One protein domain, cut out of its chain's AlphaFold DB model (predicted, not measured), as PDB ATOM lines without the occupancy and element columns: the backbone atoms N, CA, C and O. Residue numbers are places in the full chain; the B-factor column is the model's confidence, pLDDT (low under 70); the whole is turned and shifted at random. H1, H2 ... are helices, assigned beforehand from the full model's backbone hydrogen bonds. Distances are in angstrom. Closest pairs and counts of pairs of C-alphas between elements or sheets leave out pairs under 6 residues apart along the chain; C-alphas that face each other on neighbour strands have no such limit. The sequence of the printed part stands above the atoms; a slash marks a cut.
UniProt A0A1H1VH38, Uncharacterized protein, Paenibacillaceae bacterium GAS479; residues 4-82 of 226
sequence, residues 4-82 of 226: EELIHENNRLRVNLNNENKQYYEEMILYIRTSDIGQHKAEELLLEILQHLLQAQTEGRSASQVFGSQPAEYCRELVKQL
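This is residues 4 to 82 of the 226 residues of an uncharacterized protein of Paenibacillaceae bacterium GAS479 (UniProt A0A1H1VH38). The long helices H3 and H2 form a hairpin as the core; H1 packs on H3, H5 packs on H2 at the opposite side, and short H4 packs on both. The 79 printed residues hold five named helices, H1 to H5 in order, all helix, compact, with a radius of gyration of the C-alphas of 11.8 A and spans of 33 by 27 by 16 A.

Find C-alpha 39 at (-118.201, 20.891, -29.269); from there H3 runs 29.0 A to residue 58. H2 is residues 19 to 34, 22.9 A; H1, 4 to 14; H4, 63 to 67; H5, 71 to 80, ending at (-106.554, 12.560, -26.197).

Look at Ile 32 and Ala 42, the closest C-alphas of the hairpin H2 and H3, 6.0 A apart; its tilt is shallow, 15 degrees, opposite ways. H1 touches H3 at residues 43 to 51 alone; the C-alphas of Asn 10 and Leu 47 are closest, 5.4 A. H5 touches H2, closest at the C-alphas of Pro 71 and Met 28, 6.1 A. In H1 to H5 every O i to N i+4 pair is within hydrogen-bond range.

The printed part has no cut, its four links are tight, and no printed residue is under 70 in pLDDT.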
ATOM      1  N   GLU A   4    -127.501  22.237 -26.922       83.69
ATOM      2  CA  GLU A   4    -128.276  23.146 -26.066       83.69
ATOM      3  C   GLU A   4    -128.783  22.455 -24.792       83.69
ATOM      4  O   GLU A   4    -128.651  23.000 -23.698       83.69
ATOM      5  N   GLU A   5    -129.307  21.235 -24.922       87.44
ATOM      6  CA  GLU A   5    -129.816  20.441 -23.801       87.44
ATOM      7  C   GLU A   5    -128.686  20.039 -22.853       87.44
ATOM      8  O   GLU A   5    -128.846  20.137 -21.640       87.44
ATOM      9  N   LEU A   6    -127.526  19.650 -23.396       91.12
ATOM     10  CA  LEU A   6    -126.351  19.305 -22.591       91.12
ATOM     11  C   LEU A   6    -125.906  20.483 -21.731       91.12
ATOM     12  O   LEU A   6    -125.665  20.315 -20.541       91.12
ATOM     13  N   ILE A   7    -125.836  21.681 -22.311       87.81
ATOM     14  CA  ILE A   7    -125.407  22.881 -21.586       87.81
ATOM     15  C   ILE A   7    -126.458  23.314 -20.570       87.81
ATOM     16  O   ILE A   7    -126.102  23.728 -19.465       87.81
ATOM     17  N   HIS A   8    -127.742  23.208 -20.921       88.44
ATOM     18  CA  HIS A   8    -128.835  23.483 -19.996       88.44
ATOM     19  C   HIS A   8    -128.767  22.568 -18.785       88.44
ATOM     20  O   HIS A   8    -128.772  23.037 -17.646       88.44
ATOM     21  N   GLU A   9    -128.640  21.272 -19.028       92.06
ATOM     22  CA  GLU A   9    -128.539  20.288 -17.968       92.06
ATOM     23  C   GLU A   9    -127.288  20.504 -17.117       92.06
ATOM     24  O   GLU A   9    -127.361  20.505 -15.888       92.06
ATOM     25  N   ASN A  10    -126.157  20.802 -17.759       92.94
ATOM     26  CA  ASN A  10    -124.914  21.112 -17.069       92.94
ATOM     27  C   ASN A  10    -125.086  22.315 -16.134       92.94
ATOM     28  O   ASN A  10    -124.782  22.232 -14.949       92.94
ATOM     29  N   ASN A  11    -125.632  23.427 -16.629       91.19
ATOM     30  CA  ASN A  11    -125.845  24.626 -15.821       91.19
ATOM     31  C   ASN A  11    -126.836  24.397 -14.676       91.19
ATOM     32  O   ASN A  11    -126.601  24.895 -13.577       91.19
ATOM     33  N   ARG A  12    -127.897  23.615 -14.907       94.06
ATOM     34  CA  ARG A  12    -128.873  23.242 -13.875       94.06
ATOM     35  C   ARG A  12    -128.221  22.440 -12.749       94.06
ATOM     36  O   ARG A  12    -128.429  22.744 -11.578       94.06
ATOM     37  N   LEU A  13    -127.415  21.437 -13.094       94.88
ATOM     38  CA  LEU A  13    -126.782  20.540 -12.127       94.88
ATOM     39  C   LEU A  13    -125.591  21.183 -11.405       94.88
ATOM     40  O   LEU A  13    -125.377  20.919 -10.224       94.88
ATOM     41  N   ARG A  14    -124.847  22.070 -12.078       92.44
ATOM     42  CA  ARG A  14    -123.663  22.754 -11.526       92.44
ATOM     43  C   ARG A  14    -123.935  23.528 -10.246       92.44
ATOM     44  O   ARG A  14    -123.031  23.662  -9.426       92.44
ATOM     45  N   VAL A  15    -125.146  24.055 -10.082       94.00
ATOM     46  CA  VAL A  15    -125.535  24.830  -8.893       94.00
ATOM     47  C   VAL A  15    -125.533  23.961  -7.628       94.00
ATOM     48  O   VAL A  15    -125.349  24.489  -6.537       94.00
ATOM     49  N   ASN A  16    -125.655  22.637  -7.767       95.75
ATOM     50  CA  ASN A  16    -125.675  21.694  -6.646       95.75
ATOM     51  C   ASN A  16    -124.273  21.296  -6.145       95.75
ATOM     52  O   ASN A  16    -124.153  20.549  -5.172       95.75
ATOM     53  N   LEU A  17    -123.201  21.755  -6.800       95.25
ATOM     54  CA  LEU A  17    -121.837  21.506  -6.337       95.25
ATOM     55  C   LEU A  17    -121.516  22.352  -5.101       95.25
ATOM     56  O   LEU A  17    -121.846  23.536  -5.033       95.25
ATOM     57  N   ASN A  18    -120.800  21.757  -4.149       95.00
ATOM     58  CA  ASN A  18    -120.164  22.514  -3.078       95.00
ATOM     59  C   ASN A  18    -119.021  23.390  -3.636       95.00
ATOM     60  O   ASN A  18    -118.576  23.214  -4.771       95.00
ATOM     61  N   ASN A  19    -118.533  24.345  -2.841       92.50
ATOM     62  CA  ASN A  19    -117.542  25.321  -3.308       92.50
ATOM     63  C   ASN A  19    -116.229  24.683  -3.800       92.50
ATOM     64  O   ASN A  19    -115.679  25.145  -4.796       92.50
ATOM     65  N   GLU A  20    -115.746  23.631  -3.137       90.50
ATOM     66  CA  GLU A  20    -114.501  22.942  -3.508       90.50
ATOM     67  C   GLU A  20    -114.644  22.232  -4.862       90.50
ATOM     68  O   GLU A  20    -113.879  22.477  -5.796       90.50
ATOM     69  N   ASN A  21    -115.680  21.406  -5.003       93.50
ATOM     70  CA  ASN A  21    -115.963  20.657  -6.222       93.50
ATOM     71  C   ASN A  21    -116.313  21.585  -7.389       93.50
ATOM     72  O   ASN A  21    -115.950  21.308  -8.530       93.50
ATOM     73  N   LYS A  22    -116.982  22.710  -7.111       92.38
ATOM     74  CA  LYS A  22    -117.294  23.731  -8.112       92.38
ATOM     75  C   LYS A  22    -116.030  24.359  -8.697       92.38
ATOM     76  O   LYS A  22    -115.940  24.448  -9.916       92.38
ATOM     77  N   GLN A  23    -115.069  24.757  -7.860       89.19
ATOM     78  CA  GLN A  23    -113.800  25.329  -8.330       89.19
ATOM     79  C   GLN A  23    -113.031  24.333  -9.203       89.19
ATOM     80  O   GLN A  23    -112.615  24.668 -10.309       89.19
ATOM     81  N   TYR A  24    -112.930  23.084  -8.749       90.50
ATOM     82  CA  TYR A  24    -112.277  22.018  -9.504       90.50
ATOM     83  C   TYR A  24    -112.951  21.782 -10.866       90.50
ATOM     84  O   TYR A  24    -112.298  21.695 -11.904       90.50
ATOM     85  N   TYR A  25    -114.284  21.728 -10.879       92.56
ATOM     86  CA  TYR A  25    -115.053  21.525 -12.100       92.56
ATOM     87  C   TYR A  25    -114.963  22.722 -13.065       92.56
ATOM     88  O   TYR A  25    -114.932  22.533 -14.280       92.56
ATOM     89  N   GLU A  26    -114.860  23.957 -12.566       88.94
ATOM     90  CA  GLU A  26    -114.637  25.146 -13.401       88.94
ATOM     91  C   GLU A  26    -113.307  25.086 -14.168       88.94
ATOM     92  O   GLU A  26    -113.265  25.464 -15.343       88.94
ATOM     93  N   GLU A  27    -112.251  24.535 -13.563       85.81
ATOM     94  CA  GLU A  27    -110.980  24.288 -14.255       85.81
ATOM     95  C   GLU A  27    -111.132  23.251 -15.380       85.81
ATOM     96  O   GLU A  27    -110.622  23.447 -16.488       85.81
ATOM     97  N   MET A  28    -111.902  22.182 -15.140       88.94
ATOM     98  CA  MET A  28    -112.195  21.156 -16.149       88.94
ATOM     99  C   MET A  28    -112.991  21.723 -17.333       88.94
ATOM    100  O   MET A  28    -112.658  21.442 -18.487       88.94
ATOM    101  N   ILE A  29    -113.998  22.570 -17.071       89.25
ATOM    102  CA  ILE A  29    -114.756  23.283 -18.115       89.25
ATOM    103  C   ILE A  29    -113.810  24.085 -19.002       89.25
ATOM    104  O   ILE A  29    -113.913  24.017 -20.231       89.25
ATOM    105  N   LEU A  30    -112.910  24.857 -18.388       83.06
ATOM    106  CA  LEU A  30    -111.993  25.715 -19.126       83.06
ATOM    107  C   LEU A  30    -111.094  24.890 -20.045       83.06
ATOM    108  O   LEU A  30    -110.953  25.227 -21.220       83.06
ATOM    109  N   TYR A  31    -110.538  23.785 -19.548       85.12
ATOM    110  CA  TYR A  31    -109.691  22.932 -20.369       85.12
ATOM    111  C   TYR A  31    -110.459  22.240 -21.494       85.12
ATOM    112  O   TYR A  31    -110.080  22.341 -22.660       85.12
ATOM    113  N   ILE A  32    -111.563  21.562 -21.173       87.19
ATOM    114  CA  ILE A  32    -112.298  20.751 -22.146       87.19
ATOM    115  C   ILE A  32    -112.854  21.636 -23.270       87.19
ATOM    116  O   ILE A  32    -112.687  21.302 -24.443       87.19
ATOM    117  N   ARG A  33    -113.412  22.815 -22.957       85.12
ATOM    118  CA  ARG A  33    -113.944  23.743 -23.976       85.12
ATOM    119  C   ARG A  33    -112.879  24.424 -24.831       85.12
ATOM    120  O   ARG A  33    -113.195  24.900 -25.919       85.12
ATOM    121  N   THR A  34    -111.642  24.508 -24.344       77.88
ATOM    122  CA  THR A  34    -110.512  25.078 -25.100       77.88
ATOM    123  C   THR A  34    -109.682  24.019 -25.822       77.88
ATOM    124  O   THR A  34    -108.806  24.364 -26.617       77.88
ATOM    125  N   SER A  35    -109.968  22.739 -25.582       82.12
ATOM    126  CA  SER A  35    -109.282  21.617 -26.210       82.12
ATOM    127  C   SER A  35    -109.747  21.355 -27.650       82.12
ATOM    128  O   SER A  35    -110.826  21.769 -28.074       82.12
ATOM    129  N   ASP A  36    -108.908  20.669 -28.431       81.19
ATOM    130  CA  ASP A  36    -109.151  20.378 -29.852       81.19
ATOM    131  C   ASP A  36    -110.082  19.164 -30.040       81.19
ATOM    132  O   ASP A  36    -109.707  18.163 -30.654       81.19
ATOM    133  N   ILE A  37    -111.304  19.252 -29.504       85.56
ATOM    134  CA  ILE A  37    -112.373  18.246 -29.646       85.56
ATOM    135  C   ILE A  37    -113.661  18.880 -30.180       85.56
ATOM    136  O   ILE A  37    -113.857  20.094 -30.125       85.56
ATOM    137  N   GLY A  38    -114.554  18.050 -30.725       85.12
ATOM    138  CA  GLY A  38    -115.865  18.509 -31.194       85.12
ATOM    139  C   GLY A  38    -116.722  19.075 -30.057       85.12
ATOM    140  O   GLY A  38    -116.796  18.477 -28.984       85.12
ATOM    141  N   GLN A  39    -117.425  20.186 -30.306       84.00
ATOM    142  CA  GLN A  39    -118.201  20.891 -29.269       84.00
ATOM    143  C   GLN A  39    -119.242  19.995 -28.592       84.00
ATOM    144  O   GLN A  39    -119.408  20.034 -27.380       84.00
ATOM    145  N   HIS A  40    -119.921  19.148 -29.367       87.88
ATOM    146  CA  HIS A  40    -120.910  18.230 -28.810       87.88
ATOM    147  C   HIS A  40    -120.282  17.228 -27.837       87.88
ATOM    148  O   HIS A  40    -120.832  17.004 -26.764       87.88
ATOM    149  N   LYS A  41    -119.116  16.671 -28.186       90.12
ATOM    150  CA  LYS A  41    -118.394  15.720 -27.333       90.12
ATOM    151  C   LYS A  41    -117.807  16.391 -26.096       90.12
ATOM    152  O   LYS A  41    -117.795  15.774 -25.040       90.12
ATOM    153  N   ALA A  42    -117.385  17.650 -26.212       90.12
ATOM    154  CA  ALA A  42    -116.957  18.453 -25.073       90.12
ATOM    155  C   ALA A  42    -118.076  18.595 -24.028       90.12
ATOM    156  O   ALA A  42    -117.853  18.318 -22.854       90.12
ATOM    157  N   GLU A  43    -119.283  18.983 -24.450       92.62
ATOM    158  CA  GLU A  43    -120.407  19.176 -23.523       92.62
ATOM    159  C   GLU A  43    -120.979  17.850 -22.990       92.62
ATOM    160  O   GLU A  43    -121.415  17.805 -21.843       92.62
ATOM    161  N   GLU A  44    -120.935  16.761 -23.772       93.25
ATOM    162  CA  GLU A  44    -121.265  15.413 -23.274       93.25
ATOM    163  C   GLU A  44    -120.311  14.996 -22.153       93.25
ATOM    164  O   GLU A  44    -120.766  14.641 -21.066       93.25
ATOM    165  N   LEU A  45    -118.999  15.113 -22.389       93.75
ATOM    166  CA  LEU A  45    -117.978  14.765 -21.402       93.75
ATOM    167  C   LEU A  45    -118.123  15.604 -20.126       93.75
ATOM    168  O   LEU A  45    -118.025  15.081 -19.020       93.75
ATOM    169  N   LEU A  46    -118.368  16.909 -20.262       94.75
ATOM    170  CA  LEU A  46    -118.558  17.794 -19.113       94.75
ATOM    171  C   LEU A  46    -119.778  17.405 -18.278       94.75
ATOM    172  O   LEU A  46    -119.711  17.428 -17.050       94.75
ATOM    173  N   LEU A  47    -120.888  17.046 -18.922       95.94
ATOM    174  CA  LEU A  47    -122.081  16.601 -18.212       95.94
ATOM    175  C   LEU A  47    -121.851  15.270 -17.485       95.94
ATOM    176  O   LEU A  47    -122.264  15.142 -16.335       95.94
ATOM    177  N   GLU A  48    -121.157  14.323 -18.113       94.88
ATOM    178  CA  GLU A  48    -120.795  13.042 -17.497       94.88
ATOM    179  C   GLU A  48    -119.905  13.242 -16.259       94.88
ATOM    180  O   GLU A  48    -120.226  12.758 -15.171       94.88
ATOM    181  N   ILE A  49    -118.844  14.051 -16.382       94.81
ATOM    182  CA  ILE A  49    -117.957  14.397 -15.261       94.81
ATOM    183  C   ILE A  49    -118.749  15.047 -14.121       94.81
ATOM    184  O   ILE A  49    -118.556  14.697 -12.957       94.81
ATOM    185  N   LEU A  50    -119.655  15.976 -14.438       96.56
ATOM    186  CA  LEU A  50    -120.479  16.656 -13.440       96.56
ATOM    187  C   LEU A  50    -121.394  15.687 -12.683       96.56
ATOM    188  O   LEU A  50    -121.532  15.804 -11.466       96.56
ATOM    189  N   GLN A  51    -122.016  14.741 -13.386       96.19
ATOM    190  CA  GLN A  51    -122.881  13.733 -12.772       96.19
ATOM    191  C   GLN A  51    -122.086  12.820 -11.834       96.19
ATOM    192  O   GLN A  51    -122.496  12.618 -10.689       96.19
ATOM    193  N   HIS A  52    -120.915  12.347 -12.268       94.81
ATOM    194  CA  HIS A  52    -120.024  11.541 -11.429       94.81
ATOM    195  C   HIS A  52    -119.530  12.326 -10.208       94.81
ATOM    196  O   HIS A  52    -119.462  11.791  -9.101       94.81
ATOM    197  N   LEU A  53    -119.233  13.615 -10.384       95.62
ATOM    198  CA  LEU A  53    -118.805  14.482  -9.294       95.62
ATOM    199  C   LEU A  53    -119.918  14.718  -8.264       95.62
ATOM    200  O   LEU A  53    -119.655  14.699  -7.064       95.62
ATOM    201  N   LEU A  54    -121.160  14.914  -8.711       96.88
ATOM    202  CA  LEU A  54    -122.313  15.042  -7.818       96.88
ATOM    203  C   LEU A  54    -122.556  13.754  -7.029       96.88
ATOM    204  O   LEU A  54    -122.798  13.826  -5.826       96.88
ATOM    205  N   GLN A  55    -122.431  12.589  -7.668       96.19
ATOM    206  CA  GLN A  55    -122.521  11.309  -6.969       96.19
ATOM    207  C   GLN A  55    -121.425  11.184  -5.902       96.19
ATOM    208  O   GLN A  55    -121.722  10.931  -4.735       96.19
ATOM    209  N   ALA A  56    -120.170  11.451  -6.255       94.75
ATOM    210  CA  ALA A  56    -119.074  11.412  -5.294       94.75
ATOM    211  C   ALA A  56    -119.277  12.388  -4.124       94.75
ATOM    212  O   ALA A  56    -118.991  12.054  -2.975       94.75
ATOM    213  N   GLN A  57    -119.843  13.567  -4.395       96.50
ATOM    214  CA  GLN A  57    -120.194  14.534  -3.360       96.50
ATOM    215  C   GLN A  57    -121.246  13.983  -2.387       96.50
ATOM    216  O   GLN A  57    -121.133  14.226  -1.187       96.50
ATOM    217  N   THR A  58    -122.243  13.226  -2.867       95.69
ATOM    218  CA  THR A  58    -123.221  12.563  -1.978       95.69
ATOM    219  C   THR A  58    -122.589  11.483  -1.100       95.69
ATOM    220  O   THR A  58    -123.042  11.263   0.018       95.69
ATOM    221  N   GLU A  59    -121.494  10.876  -1.559       95.25
ATOM    222  CA  GLU A  59    -120.679   9.920  -0.798       95.25
ATOM    223  C   GLU A  59    -119.655  10.608   0.131       95.25
ATOM    224  O   GLU A  59    -118.841   9.940   0.768       95.25
ATOM    225  N   GLY A  60    -119.665  11.945   0.207       94.00
ATOM    226  CA  GLY A  60    -118.738  12.730   1.024       94.00
ATOM    227  C   GLY A  60    -117.318  12.828   0.456       94.00
ATOM    228  O   GLY A  60    -116.397  13.176   1.193       94.00
ATOM    229  N   ARG A  61    -117.123  12.521  -0.832       94.62
ATOM    230  CA  ARG A  61    -115.824  12.586  -1.517       94.62
ATOM    231  C   ARG A  61    -115.664  13.893  -2.292       94.62
ATOM    232  O   ARG A  61    -116.612  14.394  -2.903       94.62
ATOM    233  N   SER A  62    -114.451  14.440  -2.296       92.81
ATOM    234  CA  SER A  62    -114.113  15.629  -3.085       92.81
ATOM    235  C   SER A  62    -113.649  15.266  -4.499       92.81
ATOM    236  O   SER A  62    -113.199  14.152  -4.768       92.81
ATOM    237  N   ALA A  63    -113.713  16.230  -5.418       91.00
ATOM    238  CA  ALA A  63    -113.277  16.060  -6.802       91.00
ATOM    239  C   ALA A  63    -111.819  15.592  -6.902       91.00
ATOM    240  O   ALA A  63    -111.493  14.742  -7.727       91.00
ATOM    241  N   SER A  64    -110.955  16.097  -6.018       90.38
ATOM    242  CA  SER A  64    -109.538  15.733  -5.976       90.38
ATOM    243  C   SER A  64    -109.296  14.288  -5.526       90.38
ATOM    244  O   SER A  64    -108.310  13.680  -5.940       90.38
ATOM    245  N   GLN A  65    -110.202  13.710  -4.732       90.94
ATOM    246  CA  GLN A  65    -110.153  12.298  -4.338       90.94
ATOM    247  C   GLN A  65    -110.621  11.360  -5.457       90.94
ATOM    248  O   GLN A  65    -110.175  10.218  -5.516       90.94
ATOM    249  N   VAL A  66    -111.516  11.828  -6.331       91.19
ATOM    250  CA  VAL A  66    -112.110  11.021  -7.412       91.19
ATOM    251  C   VAL A  66    -111.280  11.095  -8.690       91.19
ATOM    252  O   VAL A  66    -110.992  10.073  -9.305       91.19
ATOM    253  N   PHE A  67    -110.894  12.306  -9.086       90.00
ATOM    254  CA  PHE A  67    -110.237  12.596 -10.363       90.00
ATOM    255  C   PHE A  67    -108.746  12.933 -10.204       90.00
ATOM    256  O   PHE A  67    -108.049  13.168 -11.189       90.00
ATOM    257  N   GLY A  68    -108.239  12.936  -8.968       89.00
ATOM    258  CA  GLY A  68    -106.857  13.273  -8.640       89.00
ATOM    259  C   GLY A  68    -106.640  14.765  -8.386       89.00
ATOM    260  O   GLY A  68    -107.488  15.617  -8.648       89.00
ATOM    261  N   SER A  69    -105.464  15.118  -7.872       84.31
ATOM    262  CA  SER A  69    -105.131  16.497  -7.485       84.31
ATOM    263  C   SER A  69    -104.908  17.455  -8.664       84.31
ATOM    264  O   SER A  69    -104.856  18.664  -8.450       84.31
ATOM    265  N   GLN A  70    -104.784  16.936  -9.891       84.44
ATOM    266  CA  GLN A  70    -104.501  17.710 -11.101       84.44
ATOM    267  C   GLN A  70    -105.627  17.547 -12.145       84.44
ATOM    268  O   GLN A  70    -105.502  16.712 -13.045       84.44
ATOM    269  N   PRO A  71    -106.706  18.356 -12.083       84.19
ATOM    270  CA  PRO A  71    -107.841  18.263 -13.021       84.19
ATOM    271  C   PRO A  71    -107.398  18.354 -14.484       84.19
ATOM    272  O   PRO A  71    -107.871  17.650 -15.372       84.19
ATOM    273  N   ALA A  72    -106.417  19.214 -14.699       80.25
ATOM    274  CA  ALA A  72    -105.746  19.504 -15.942       80.25
ATOM    275  C   ALA A  72    -105.135  18.256 -16.631       80.25
ATOM    276  O   ALA A  72    -105.304  18.057 -17.839       80.25
ATOM    277  N   GLU A  73    -104.411  17.417 -15.884       85.19
ATOM    278  CA  GLU A  73    -103.794  16.195 -16.421       85.19
ATOM    279  C   GLU A  73    -104.847  15.139 -16.740       85.19
ATOM    280  O   GLU A  73    -104.832  14.572 -17.834       85.19
ATOM    281  N   TYR A  74    -105.819  14.969 -15.845       87.44
ATOM    282  CA  TYR A  74    -106.940  14.061 -16.050       87.44
ATOM    283  C   TYR A  74    -107.718  14.405 -17.329       87.44
ATOM    284  O   TYR A  74    -107.900  13.562 -18.211       87.44
ATOM    285  N   CYS A  75    -108.096  15.675 -17.513       87.31
ATOM    286  CA  CYS A  75    -108.788  16.089 -18.729       87.31
ATOM    287  C   CYS A  75    -107.921  15.930 -19.984       87.31
ATOM    288  O   CYS A  75    -108.452  15.613 -21.047       87.31
ATOM    289  N   ARG A  76    -106.596  16.118 -19.901       86.69
ATOM    290  CA  ARG A  76    -105.686  15.902 -21.040       86.69
ATOM    291  C   ARG A  76    -105.727  14.462 -21.531       86.69
ATOM    292  O   ARG A  76    -105.715  14.238 -22.742       86.69
ATOM    293  N   GLU A  77    -105.738  13.498 -20.621       88.00
ATOM    294  CA  GLU A  77    -105.812  12.081 -20.975       88.00
ATOM    295  C   GLU A  77    -107.158  11.721 -21.597       88.00
ATOM    296  O   GLU A  77    -107.180  11.066 -22.640       88.00
ATOM    297  N   LEU A  78    -108.256  12.236 -21.037       88.06
ATOM    298  CA  LEU A  78    -109.599  12.051 -21.589       88.06
ATOM    299  C   LEU A  78    -109.720  12.621 -23.007       88.06
ATOM    300  O   LEU A  78    -110.141  11.937 -23.937       88.06
ATOM    301  N   VAL A  79    -109.294  13.870 -23.196       88.00
ATOM    302  CA  VAL A  79    -109.369  14.584 -24.478       88.00
ATOM    303  C   VAL A  79    -108.550  13.884 -25.565       88.00
ATOM    304  O   VAL A  79    -108.982  13.843 -26.714       88.00
ATOM    305  N   LYS A  80    -107.390  13.299 -25.231       86.19
ATOM    306  CA  LYS A  80    -106.554  12.560 -26.197       86.19
ATOM    307  C   LYS A  80    -107.270  11.363 -26.824       86.19
ATOM    308  O   LYS A  80    -106.917  10.976 -27.935       86.19
ATOM    309  N   GLN A  81    -108.230  10.776 -26.115       86.69
ATOM    310  CA  GLN A  81    -108.988   9.610 -26.573       86.69
ATOM    311  C   GLN A  81    -110.225  10.004 -27.395       86.69
ATOM    312  O   GLN A  81    -110.848   9.151 -28.025       86.69
ATOM    313  N   LEU A  82    -110.580  11.292 -27.418       86.38
ATOM    314  CA  LEU A  82    -111.760  11.792 -28.110       86.38
ATOM    315  C   LEU A  82    -111.472  12.178 -29.570       86.38
ATOM    316  O   LEU A  82    -110.364  12.595 -29.921       86.38
TER     317      LEU A  82